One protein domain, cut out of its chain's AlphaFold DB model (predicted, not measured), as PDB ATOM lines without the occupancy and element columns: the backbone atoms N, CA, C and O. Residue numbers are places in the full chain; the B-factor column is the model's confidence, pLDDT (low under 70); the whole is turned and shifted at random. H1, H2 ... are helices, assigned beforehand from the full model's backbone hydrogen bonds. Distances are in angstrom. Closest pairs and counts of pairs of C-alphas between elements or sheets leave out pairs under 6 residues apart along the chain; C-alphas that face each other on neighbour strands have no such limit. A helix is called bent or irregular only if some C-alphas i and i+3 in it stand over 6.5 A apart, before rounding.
ATOM      1  N   ARG A   2      13.768 -46.896 -35.207       54.94
ATOM      2  CA  ARG A   2      13.401 -45.916 -34.142       54.94
ATOM      3  C   ARG A   2      14.515 -44.939 -33.717       54.94
ATOM      4  O   ARG A   2      14.217 -43.855 -33.226       54.94
ATOM      5  N   LYS A   3      15.792 -45.305 -33.894       54.44
ATOM      6  CA  LYS A   3      16.938 -44.475 -33.474       54.44
ATOM      7  C   LYS A   3      17.133 -43.229 -34.356       54.44
ATOM      8  O   LYS A   3      17.439 -42.170 -33.822       54.44
ATOM      9  N   LEU A   4      16.858 -43.317 -35.664       57.62
ATOM     10  CA  LEU A   4      16.957 -42.174 -36.587       57.62
ATOM     11  C   LEU A   4      15.933 -41.070 -36.279       57.62
ATOM     12  O   LEU A   4      16.264 -39.890 -36.359       57.62
ATOM     13  N   HIS A   5      14.720 -41.433 -35.855       56.44
ATOM     14  CA  HIS A   5      13.682 -40.452 -35.514       56.44
ATOM     15  C   HIS A   5      14.063 -39.597 -34.292       56.44
ATOM     16  O   HIS A   5      13.813 -38.394 -34.270       56.44
ATOM     17  N   ARG A   6      14.728 -40.194 -33.289       58.69
ATOM     18  CA  ARG A   6      15.201 -39.466 -32.098       58.69
ATOM     19  C   ARG A   6      16.345 -38.502 -32.418       58.69
ATOM     20  O   ARG A   6      16.362 -37.398 -31.886       58.69
ATOM     21  N   LEU A   7      17.255 -38.882 -33.319       59.34
ATOM     22  CA  LEU A   7      18.354 -38.014 -33.763       59.34
ATOM     23  C   LEU A   7      17.841 -36.789 -34.526       59.34
ATOM     24  O   LEU A   7      18.331 -35.684 -34.315       59.34
ATOM     25  N   ASN A   8      16.807 -36.963 -35.351       60.50
ATOM     26  CA  ASN A   8      16.220 -35.856 -36.103       60.50
ATOM     27  C   ASN A   8      15.452 -34.875 -35.197       60.50
ATOM     28  O   ASN A   8      15.468 -33.667 -35.426       60.50
ATOM     29  N   GLN A   9      14.822 -35.370 -34.125       61.81
ATOM     30  CA  GLN A   9      14.209 -34.504 -33.113       61.81
ATOM     31  C   GLN A   9      15.239 -33.768 -32.250       61.81
ATOM     32  O   GLN A   9      15.041 -32.595 -31.952       61.81
ATOM     33  N   LEU A  10      16.365 -34.406 -31.919       61.16
ATOM     34  CA  LEU A  10      17.485 -33.752 -31.233       61.16
ATOM     35  C   LEU A  10      18.129 -32.664 -32.098       61.16
ATOM     36  O   LEU A  10      18.440 -31.589 -31.594       61.16
ATOM     37  N   ALA A  11      18.277 -32.905 -33.404       61.72
ATOM     38  CA  ALA A  11      18.766 -31.898 -34.338       61.72
ATOM     39  C   ALA A  11      17.816 -30.691 -34.398       61.72
ATOM     40  O   ALA A  11      18.266 -29.559 -34.237       61.72
ATOM     41  N   LYS A  12      16.501 -30.915 -34.532       63.66
ATOM     42  CA  LYS A  12      15.497 -29.837 -34.514       63.66
ATOM     43  C   LYS A  12      15.485 -29.061 -33.195       63.66
ATOM     44  O   LYS A  12      15.439 -27.838 -33.230       63.66
ATOM     45  N   ALA A  13      15.587 -29.743 -32.055       66.56
ATOM     46  CA  ALA A  13      15.670 -29.099 -30.745       66.56
ATOM     47  C   ALA A  13      16.945 -28.256 -30.598       66.56
ATOM     48  O   ALA A  13      16.899 -27.173 -30.024       66.56
ATOM     49  N   LYS A  14      18.069 -28.709 -31.169       64.38
ATOM     50  CA  LYS A  14      19.337 -27.972 -31.164       64.38
ATOM     51  C   LYS A  14      19.277 -26.715 -32.033       64.38
ATOM     52  O   LYS A  14      19.771 -25.682 -31.604       64.38
ATOM     53  N   TYR A  15      18.632 -26.772 -33.200       64.62
ATOM     54  CA  TYR A  15      18.374 -25.581 -34.021       64.62
ATOM     55  C   TYR A  15      17.415 -24.606 -33.332       64.62
ATOM     56  O   TYR A  15      17.663 -23.407 -33.341       64.62
ATOM     57  N   LEU A  16      16.366 -25.110 -32.675       65.00
ATOM     58  CA  LEU A  16      15.424 -24.277 -31.927       65.00
ATOM     59  C   LEU A  16      16.102 -23.598 -30.726       65.00
ATOM     60  O   LEU A  16      15.909 -22.410 -30.498       65.00
ATOM     61  N   ALA A  17      16.954 -24.331 -30.007       65.75
ATOM     62  CA  ALA A  17      17.757 -23.799 -28.910       65.75
ATOM     63  C   ALA A  17      18.801 -22.781 -29.395       65.75
ATOM     64  O   ALA A  17      19.022 -21.782 -28.721       65.75
ATOM     65  N   LEU A  18      19.400 -22.994 -30.573       64.75
ATOM     66  CA  LEU A  18      20.310 -22.029 -31.194       64.75
ATOM     67  C   LEU A  18      19.569 -20.737 -31.570       64.75
ATOM     68  O   LEU A  18      20.063 -19.653 -31.282       64.75
ATOM     69  N   CYS A  19      18.360 -20.839 -32.133       62.22
ATOM     70  CA  CYS A  19      17.504 -19.682 -32.414       62.22
ATOM     71  C   CYS A  19      17.100 -18.937 -31.134       62.22
ATOM     72  O   CYS A  19      17.102 -17.712 -31.123       62.22
ATOM     73  N   CYS A  20      16.806 -19.655 -30.045       60.31
ATOM     74  CA  CYS A  20      16.504 -19.038 -28.752       60.31
ATOM     75  C   CYS A  20      17.738 -18.420 -28.074       60.31
ATOM     76  O   CYS A  20      17.591 -17.454 -27.339       60.31
ATOM     77  N   ALA A  21      18.942 -18.942 -28.327       61.09
ATOM     78  CA  ALA A  21      20.198 -18.378 -27.827       61.09
ATOM     79  C   ALA A  21      20.682 -17.165 -28.649       61.09
ATOM     80  O   ALA A  21      21.435 -16.341 -28.142       61.09
ATOM     81  N   LEU A  22      20.242 -17.054 -29.907       59.41
ATOM     82  CA  LEU A  22      20.438 -15.883 -30.772       59.41
ATOM     83  C   LEU A  22      19.435 -14.755 -30.485       59.41
ATOM     84  O   LEU A  22      19.613 -13.648 -30.992       59.41
ATOM     85  N   LEU A  23      18.396 -15.006 -29.680       57.31
ATOM     86  CA  LEU A  23      17.558 -13.936 -29.154       57.31
ATOM     87  C   LEU A  23      18.335 -13.217 -28.041       57.31
ATOM     88  O   LEU A  23      18.764 -13.861 -27.083       57.31
ATOM     89  N   PRO A  24      18.527 -11.893 -28.135       57.12
ATOM     90  CA  PRO A  24      19.221 -11.144 -27.104       57.12
ATOM     91  C   PRO A  24      18.391 -11.181 -25.813       57.12
ATOM     92  O   PRO A  24      17.310 -10.603 -25.737       57.12
ATOM     93  N   ASN A  46      19.269  -1.146 -38.794       76.94
ATOM     94  CA  ASN A  46      20.190  -2.001 -39.551       76.94
ATOM     95  C   ASN A  46      19.568  -3.325 -40.021       76.94
ATOM     96  O   ASN A  46      19.972  -3.849 -41.061       76.94
ATOM     97  N   LEU A  47      18.575  -3.856 -39.298       81.38
ATOM     98  CA  LEU A  47      17.925  -5.108 -39.678       81.38
ATOM     99  C   LEU A  47      17.188  -4.956 -41.009       81.38
ATOM    100  O   LEU A  47      17.442  -5.722 -41.937       81.38
ATOM    101  N   VAL A  48      16.336  -3.936 -41.130       84.00
ATOM    102  CA  VAL A  48      15.566  -3.672 -42.351       84.00
ATOM    103  C   VAL A  48      16.492  -3.409 -43.540       84.00
ATOM    104  O   VAL A  48      16.252  -3.945 -44.619       84.00
ATOM    105  N   ARG A  49      17.611  -2.697 -43.338       81.50
ATOM    106  CA  ARG A  49      18.635  -2.488 -44.380       81.50
ATOM    107  C   ARG A  49      19.224  -3.814 -44.873       81.50
ATOM    108  O   ARG A  49      19.287  -4.052 -46.078       81.50
ATOM    109  N   SER A  50      19.599  -4.708 -43.956       83.44
ATOM    110  CA  SER A  50      20.170  -6.018 -44.309       83.44
ATOM    111  C   SER A  50      19.170  -6.935 -45.027       83.44
ATOM    112  O   SER A  50      19.514  -7.584 -46.017       83.44
ATOM    113  N   VAL A  51      17.911  -6.941 -44.577       86.81
ATOM    114  CA  VAL A  51      16.832  -7.730 -45.178       86.81
ATOM    115  C   VAL A  51      16.505  -7.207 -46.575       86.81
ATOM    116  O   VAL A  51      16.393  -7.997 -47.508       86.81
ATOM    117  N   SER A  52      16.430  -5.889 -46.756       85.25
ATOM    118  CA  SER A  52      16.187  -5.285 -48.066       85.25
ATOM    119  C   SER A  52      17.291  -5.600 -49.074       85.25
ATOM    120  O   SER A  52      16.980  -5.934 -50.215       85.25
ATOM    121  N   LEU A  53      18.567  -5.596 -48.666       87.69
ATOM    122  CA  LEU A  53      19.670  -6.034 -49.531       87.69
ATOM    123  C   LEU A  53      19.510  -7.497 -49.961       87.69
ATOM    124  O   LEU A  53      19.646  -7.811 -51.143       87.69
ATOM    125  N   ALA A  54      19.167  -8.391 -49.029       88.25
ATOM    126  CA  ALA A  54      18.919  -9.794 -49.352       88.25
ATOM    127  C   ALA A  54      17.757  -9.950 -50.350       88.25
ATOM    128  O   ALA A  54      17.862 -10.720 -51.308       88.25
ATOM    129  N   ILE A  55      16.677  -9.182 -50.177       88.50
ATOM    130  CA  ILE A  55      15.530  -9.188 -51.090       88.50
ATOM    131  C   ILE A  55      15.931  -8.691 -52.486       88.50
ATOM    132  O   ILE A  55      15.554  -9.321 -53.474       88.50
ATOM    133  N   ILE A  56      16.734  -7.627 -52.593       90.38
ATOM    134  CA  ILE A  56      17.243  -7.123 -53.881       90.38
ATOM    135  C   ILE A  56      18.049  -8.203 -54.607       90.38
ATOM    136  O   ILE A  56      17.845  -8.417 -55.803       90.38
ATOM    137  N   VAL A  57      18.928  -8.916 -53.899       89.62
ATOM    138  CA  VAL A  57      19.745  -9.987 -54.488       89.62
ATOM    139  C   VAL A  57      18.868 -11.141 -54.983       89.62
ATOM    140  O   VAL A  57      19.054 -11.618 -56.104       89.62
ATOM    141  N   ILE A  58      17.883 -11.570 -54.189       89.50
ATOM    142  CA  ILE A  58      16.969 -12.664 -54.557       89.50
ATOM    143  C   ILE A  58      16.092 -12.266 -55.751       89.50
ATOM    144  O   ILE A  58      15.982 -13.029 -56.714       89.50
ATOM    145  N   LEU A  59      15.497 -11.070 -55.721       86.81
ATOM    146  CA  LEU A  59      14.670 -10.556 -56.814       86.81
ATOM    147  C   LEU A  59      15.493 -10.336 -58.084       86.81
ATOM    148  O   LEU A  59      15.047 -10.712 -59.165       86.81
ATOM    149  N   GLY A  60      16.713  -9.810 -57.962       86.00
ATOM    150  CA  GLY A  60      17.646  -9.661 -59.074       86.00
ATOM    151  C   GLY A  60      17.992 -11.013 -59.698       86.00
ATOM    152  O   GLY A  60      17.913 -11.175 -60.914       86.00
ATOM    153  N   TYR A  61      18.270 -12.029 -58.881       86.12
ATOM    154  CA  TYR A  61      18.508 -13.390 -59.366       86.12
ATOM    155  C   TYR A  61      17.282 -13.979 -60.084       86.12
ATOM    156  O   TYR A  61      17.407 -14.553 -61.171       86.12
ATOM    157  N   MET A  62      16.082 -13.804 -59.519       83.31
ATOM    158  CA  MET A  62      14.830 -14.241 -60.147       83.31
ATOM    159  C   MET A  62      14.520 -13.500 -61.453       83.31
ATOM    160  O   MET A  62      13.994 -14.109 -62.388       83.31
ATOM    161  N   CYS A  63      14.854 -12.213 -61.532       84.81
ATOM    162  CA  CYS A  63      14.598 -11.376 -62.696       84.81
ATOM    163  C   CYS A  63      15.597 -11.650 -63.830       84.81
ATOM    164  O   CYS A  63      15.186 -11.921 -64.957       84.81
ATOM    165  N   PHE A  64      16.903 -11.652 -63.542       82.31
ATOM    166  CA  PHE A  64      17.943 -11.771 -64.568       82.31
ATOM    167  C   PHE A  64      18.240 -13.211 -64.979       82.31
ATOM    168  O   PHE A  64      18.389 -13.479 -66.169       82.31
ATOM    169  N   LYS A  65      18.330 -14.143 -64.022       82.62
ATOM    170  CA  LYS A  65      18.738 -15.523 -64.325       82.62
ATOM    171  C   LYS A  65      17.555 -16.430 -64.626       82.62
ATOM    172  O   LYS A  65      17.625 -17.242 -65.540       82.62
ATOM    173  N   LEU A  66      16.486 -16.329 -63.837       81.50
ATOM    174  CA  LEU A  66      15.317 -17.195 -64.007       81.50
ATOM    175  C   LEU A  66      14.287 -16.624 -64.987       81.50
ATOM    176  O   LEU A  66      13.427 -17.384 -65.417       81.50
ATOM    177  N   GLN A  67      14.346 -15.323 -65.310       79.19
ATOM    178  CA  GLN A  67      13.357 -14.613 -66.140       79.19
ATOM    179  C   GLN A  67      11.896 -14.857 -65.709       79.19
ATOM    180  O   GLN A  67      10.964 -14.701 -66.491       79.19
ATOM    181  N   LYS A  68      11.687 -15.232 -64.441       77.06
ATOM    182  CA  LYS A  68      10.362 -15.514 -63.865       77.06
ATOM    183  C   LYS A  68       9.695 -14.263 -63.303       77.06
ATOM    184  O   LYS A  68       8.538 -14.324 -62.906       77.06
ATOM    185  N   PHE A  69      10.435 -13.159 -63.226       77.69
ATOM    186  CA  PHE A  69       9.971 -11.911 -62.643       77.69
ATOM    187  C   PHE A  69      10.072 -10.771 -63.666       77.69
ATOM    188  O   PHE A  69      11.166 -10.546 -64.197       77.69
ATOM    189  N   PRO A  70       8.970 -10.052 -63.960       84.38
ATOM    190  CA  PRO A  70       8.983  -8.950 -64.915       84.38
ATOM    191  C   PRO A  70       9.914  -7.831 -64.451       84.38
ATOM    192  O   PRO A  70       9.911  -7.439 -63.283       84.38
ATOM    193  N   LYS A  71      10.710  -7.303 -65.384       80.19
ATOM    194  CA  LYS A  71      11.725  -6.277 -65.099       80.19
ATOM    195  C   LYS A  71      11.112  -4.991 -64.544       80.19
ATOM    196  O   LYS A  71      11.709  -4.359 -63.682       80.19
ATOM    197  N   GLU A  72       9.909  -4.645 -64.989       84.69
ATOM    198  CA  GLU A  72       9.165  -3.464 -64.538       84.69
ATOM    199  C   GLU A  72       8.901  -3.508 -63.027       84.69
ATOM    200  O   GLU A  72       9.241  -2.569 -62.310       84.69
ATOM    201  N   TYR A  73       8.406  -4.639 -62.509       85.38
ATOM    202  CA  TYR A  73       8.174  -4.809 -61.071       85.38
ATOM    203  C   TYR A  73       9.461  -4.778 -60.251       85.38
ATOM    204  O   TYR A  73       9.451  -4.307 -59.116       85.38
ATOM    205  N   PHE A  74      10.578  -5.244 -60.813       85.62
ATOM    206  CA  PHE A  74      11.868  -5.178 -60.129       85.62
ATOM    207  C   PHE A  74      12.338  -3.729 -59.978       85.62
ATOM    208  O   PHE A  74      12.780  -3.335 -58.900       85.62
ATOM    209  N   VAL A  75      12.176  -2.921 -61.026       85.88
ATOM    210  CA  VAL A  75      12.509  -1.492 -60.992       85.88
ATOM    211  C   VAL A  75      11.609  -0.747 -60.009       85.88
ATOM    212  O   VAL A  75      12.129   0.002 -59.186       85.88
ATOM    213  N   TYR A  76      10.293  -0.994 -60.002       87.12
ATOM    214  CA  TYR A  76       9.394  -0.386 -59.010       87.12
ATOM    215  C   TYR A  76       9.799  -0.724 -57.572       87.12
ATOM    216  O   TYR A  76       9.770   0.142 -56.700       87.12
ATOM    217  N   PHE A  77      10.232  -1.963 -57.330       87.94
ATOM    218  CA  PHE A  77      10.695  -2.387 -56.014       87.94
ATOM    219  C   PHE A  77      11.995  -1.684 -55.597       87.94
ATOM    220  O   PHE A  77      12.112  -1.222 -54.463       87.94
ATOM    221  N   LEU A  78      12.955  -1.553 -56.518       87.31
ATOM    222  CA  LEU A  78      14.197  -0.815 -56.279       87.31
ATOM    223  C   LEU A  78      13.948   0.664 -55.990       87.31
ATOM    224  O   LEU A  78      14.535   1.204 -55.057       87.31
ATOM    225  N   VAL A  79      13.062   1.305 -56.755       88.31
ATOM    226  CA  VAL A  79      12.693   2.711 -56.550       88.31
ATOM    227  C   VAL A  79      12.010   2.897 -55.196       88.31
ATOM    228  O   VAL A  79      12.371   3.806 -54.453       88.31
ATOM    229  N   GLY A  80      11.077   2.012 -54.832       86.31
ATOM    230  CA  GLY A  80      10.404   2.055 -53.532       86.31
ATOM    231  C   GLY A  80      11.374   1.891 -52.360       86.31
ATOM    232  O   GLY A  80      11.323   2.665 -51.407       86.31
ATOM    233  N   LEU A  81      12.303   0.933 -52.443       86.12
ATOM    234  CA  LEU A  81      13.342   0.768 -51.425       86.12
ATOM    235  C   LEU A  81      14.289   1.968 -51.360       86.12
ATOM    236  O   LEU A  81      14.608   2.423 -50.264       86.12
ATOM    237  N   GLY A  82      14.713   2.496 -52.509       83.19
ATOM    238  CA  GLY A  82      15.554   3.689 -52.580       83.19
ATOM    239  C   GLY A  82      14.885   4.905 -51.946       83.19
ATOM    240  O   GLY A  82      15.536   5.643 -51.221       83.19
ATOM    241  N   LEU A  83      13.573   5.068 -52.136       85.12
ATOM    242  CA  LEU A  83      12.811   6.148 -51.519       85.12
ATOM    243  C   LEU A  83      12.688   5.962 -50.004       85.12
ATOM    244  O   LEU A  83      12.886   6.918 -49.272       85.12
ATOM    245  N   ILE A  84      12.423   4.747 -49.515       82.94
ATOM    246  CA  ILE A  84      12.315   4.483 -48.070       82.94
ATOM    247  C   ILE A  84      13.650   4.726 -47.356       82.94
ATOM    248  O   ILE A  84      13.666   5.324 -46.285       82.94
ATOM    249  N   PHE A  85      14.764   4.273 -47.934       79.50
ATOM    250  CA  PHE A  85      16.079   4.438 -47.313       79.50
ATOM    251  C   PHE A  85      16.698   5.816 -47.541       79.50
ATOM    252  O   PHE A  85      17.399   6.302 -46.662       79.50
ATOM    253  N   GLY A  86      16.436   6.441 -48.688       75.38
ATOM    254  CA  GLY A  86      16.912   7.784 -49.021       75.38
ATOM    255  C   GLY A  86      16.018   8.905 -48.491       75.38
ATOM    256  O   GLY A  86      16.421  10.061 -48.529       75.38
ATOM    257  N   ALA A  87      14.819   8.600 -47.982       77.31
ATOM    258  CA  ALA A  87      13.912   9.602 -47.420       77.31
ATOM    259  C   ALA A  87      14.544  10.389 -46.268       77.31
ATOM    260  O   ALA A  87      14.235  11.564 -46.121       77.31
ATOM    261  N   GLU A  88      15.421   9.767 -45.477       71.00
ATOM    262  CA  GLU A  88      16.142  10.432 -44.386       71.00
ATOM    263  C   GLU A  88      17.080  11.522 -44.934       71.00
ATOM    264  O   GLU A  88      16.981  12.674 -44.522       71.00
ATOM    265  N   GLU A  89      17.878  11.207 -45.962       73.38
ATOM    266  CA  GLU A  89      18.758  12.171 -46.644       73.38
ATOM    267  C   GLU A  89      17.960  13.281 -47.346       73.38
ATOM    268  O   GLU A  89      18.320  14.454 -47.284       73.38
ATOM    269  N   ILE A  90      16.843  12.928 -47.993       76.19
ATOM    270  CA  ILE A  90      15.949  13.891 -48.652       76.19
ATOM    271  C   ILE A  90      15.305  14.820 -47.617       76.19
ATOM    272  O   ILE A  90      15.190  16.021 -47.855       76.19
ATOM    273  N   TYR A  91      14.890  14.282 -46.469       74.44
ATOM    274  CA  TYR A  91      14.305  15.070 -45.392       74.44
ATOM    275  C   TYR A  91      15.339  16.017 -44.788       74.44
ATOM    276  O   TYR A  91      15.026  17.186 -44.615       74.44
ATOM    277  N   GLU A  92      16.575  15.578 -44.552       76.88
ATOM    278  CA  GLU A  92      17.656  16.469 -44.112       76.88
ATOM    279  C   GLU A  92      17.966  17.567 -45.141       76.88
ATOM    280  O   GLU A  92      18.206  18.709 -44.762       76.88
ATOM    281  N   HIS A  93      17.903  17.268 -46.443       80.19
ATOM    282  CA  HIS A  93      18.151  18.263 -47.492       80.19
ATOM    283  C   HIS A  93      17.015  19.283 -47.667       80.19
ATOM    284  O   HIS A  93      17.266  20.415 -48.071       80.19
ATOM    285  N   ILE A  94      15.766  18.886 -47.403       79.31
ATOM    286  CA  ILE A  94      14.578  19.741 -47.578       79.31
ATOM    287  C   ILE A  94      14.207  20.468 -46.280       79.31
ATOM    288  O   ILE A  94      13.823  21.634 -46.319       79.31
ATOM    289  N   ALA A  95      14.284  19.782 -45.141       77.62
ATOM    290  CA  ALA A  95      13.970  20.321 -43.819       77.62
ATOM    291  C   ALA A  95      15.189  20.949 -43.125       77.62
ATOM    292  O   ALA A  95      15.013  21.586 -42.091       77.62
ATOM    293  N   GLY A  96      16.395  20.801 -43.687       52.94
ATOM    294  CA  GLY A  96      17.620  21.495 -43.278       52.94
ATOM    295  C   GLY A  96      17.629  22.979 -43.648       52.94
ATOM    296  O   GLY A  96      18.534  23.439 -44.347       52.94
TER     297      GLY A  96
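What this domain is: This is residues 2 to 24 and 46 to 96 of the 97 residues of an uncharacterized protein of Legionella quinlivanii (UniProt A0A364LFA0). A lone helix, H1, stands free of a helical hairpin, H2 with H3a; H3b sticks out beyond it. The 74 printed residues, class all helix, have three named helices. The whole is extended, radius of gyration of the C-alphas 20.4 A, spanning 65 by 37 by 11 A.

How they stand to each other: H1, residues 2 to 21, touches no helix. H3, residues 71 to 95, assigned as one helix by its hydrogen bonds, is bent, C-alphas 85 and 88 being 6.7 A apart; its arms, H3a to 85 and H3b from 88, stand at a steep tilt of 61 degrees. H2, residues 46 to 64, and H3a touch, opposite ways at a shallow tilt of 13 degrees; their closest C-alphas, of Cys 63 and Lys 71, are 6.3 A apart. Every O i to N i+4 pair is within hydrogen-bond range in H2, H3a and H3b, 15 of 16 in H1.

Where its parts are: H1, 29.1 A long, begins at C-alpha 2 (13.401, -45.916, -34.142); H3b ends at C-alpha 95 (13.970, 20.321, -43.819).

The domain as a whole: Across the cut, residues 25 to 45, C-alphas 24 and 46 are 15.5 A apart. Residues 2 to 24 and 96 have pLDDT under 70.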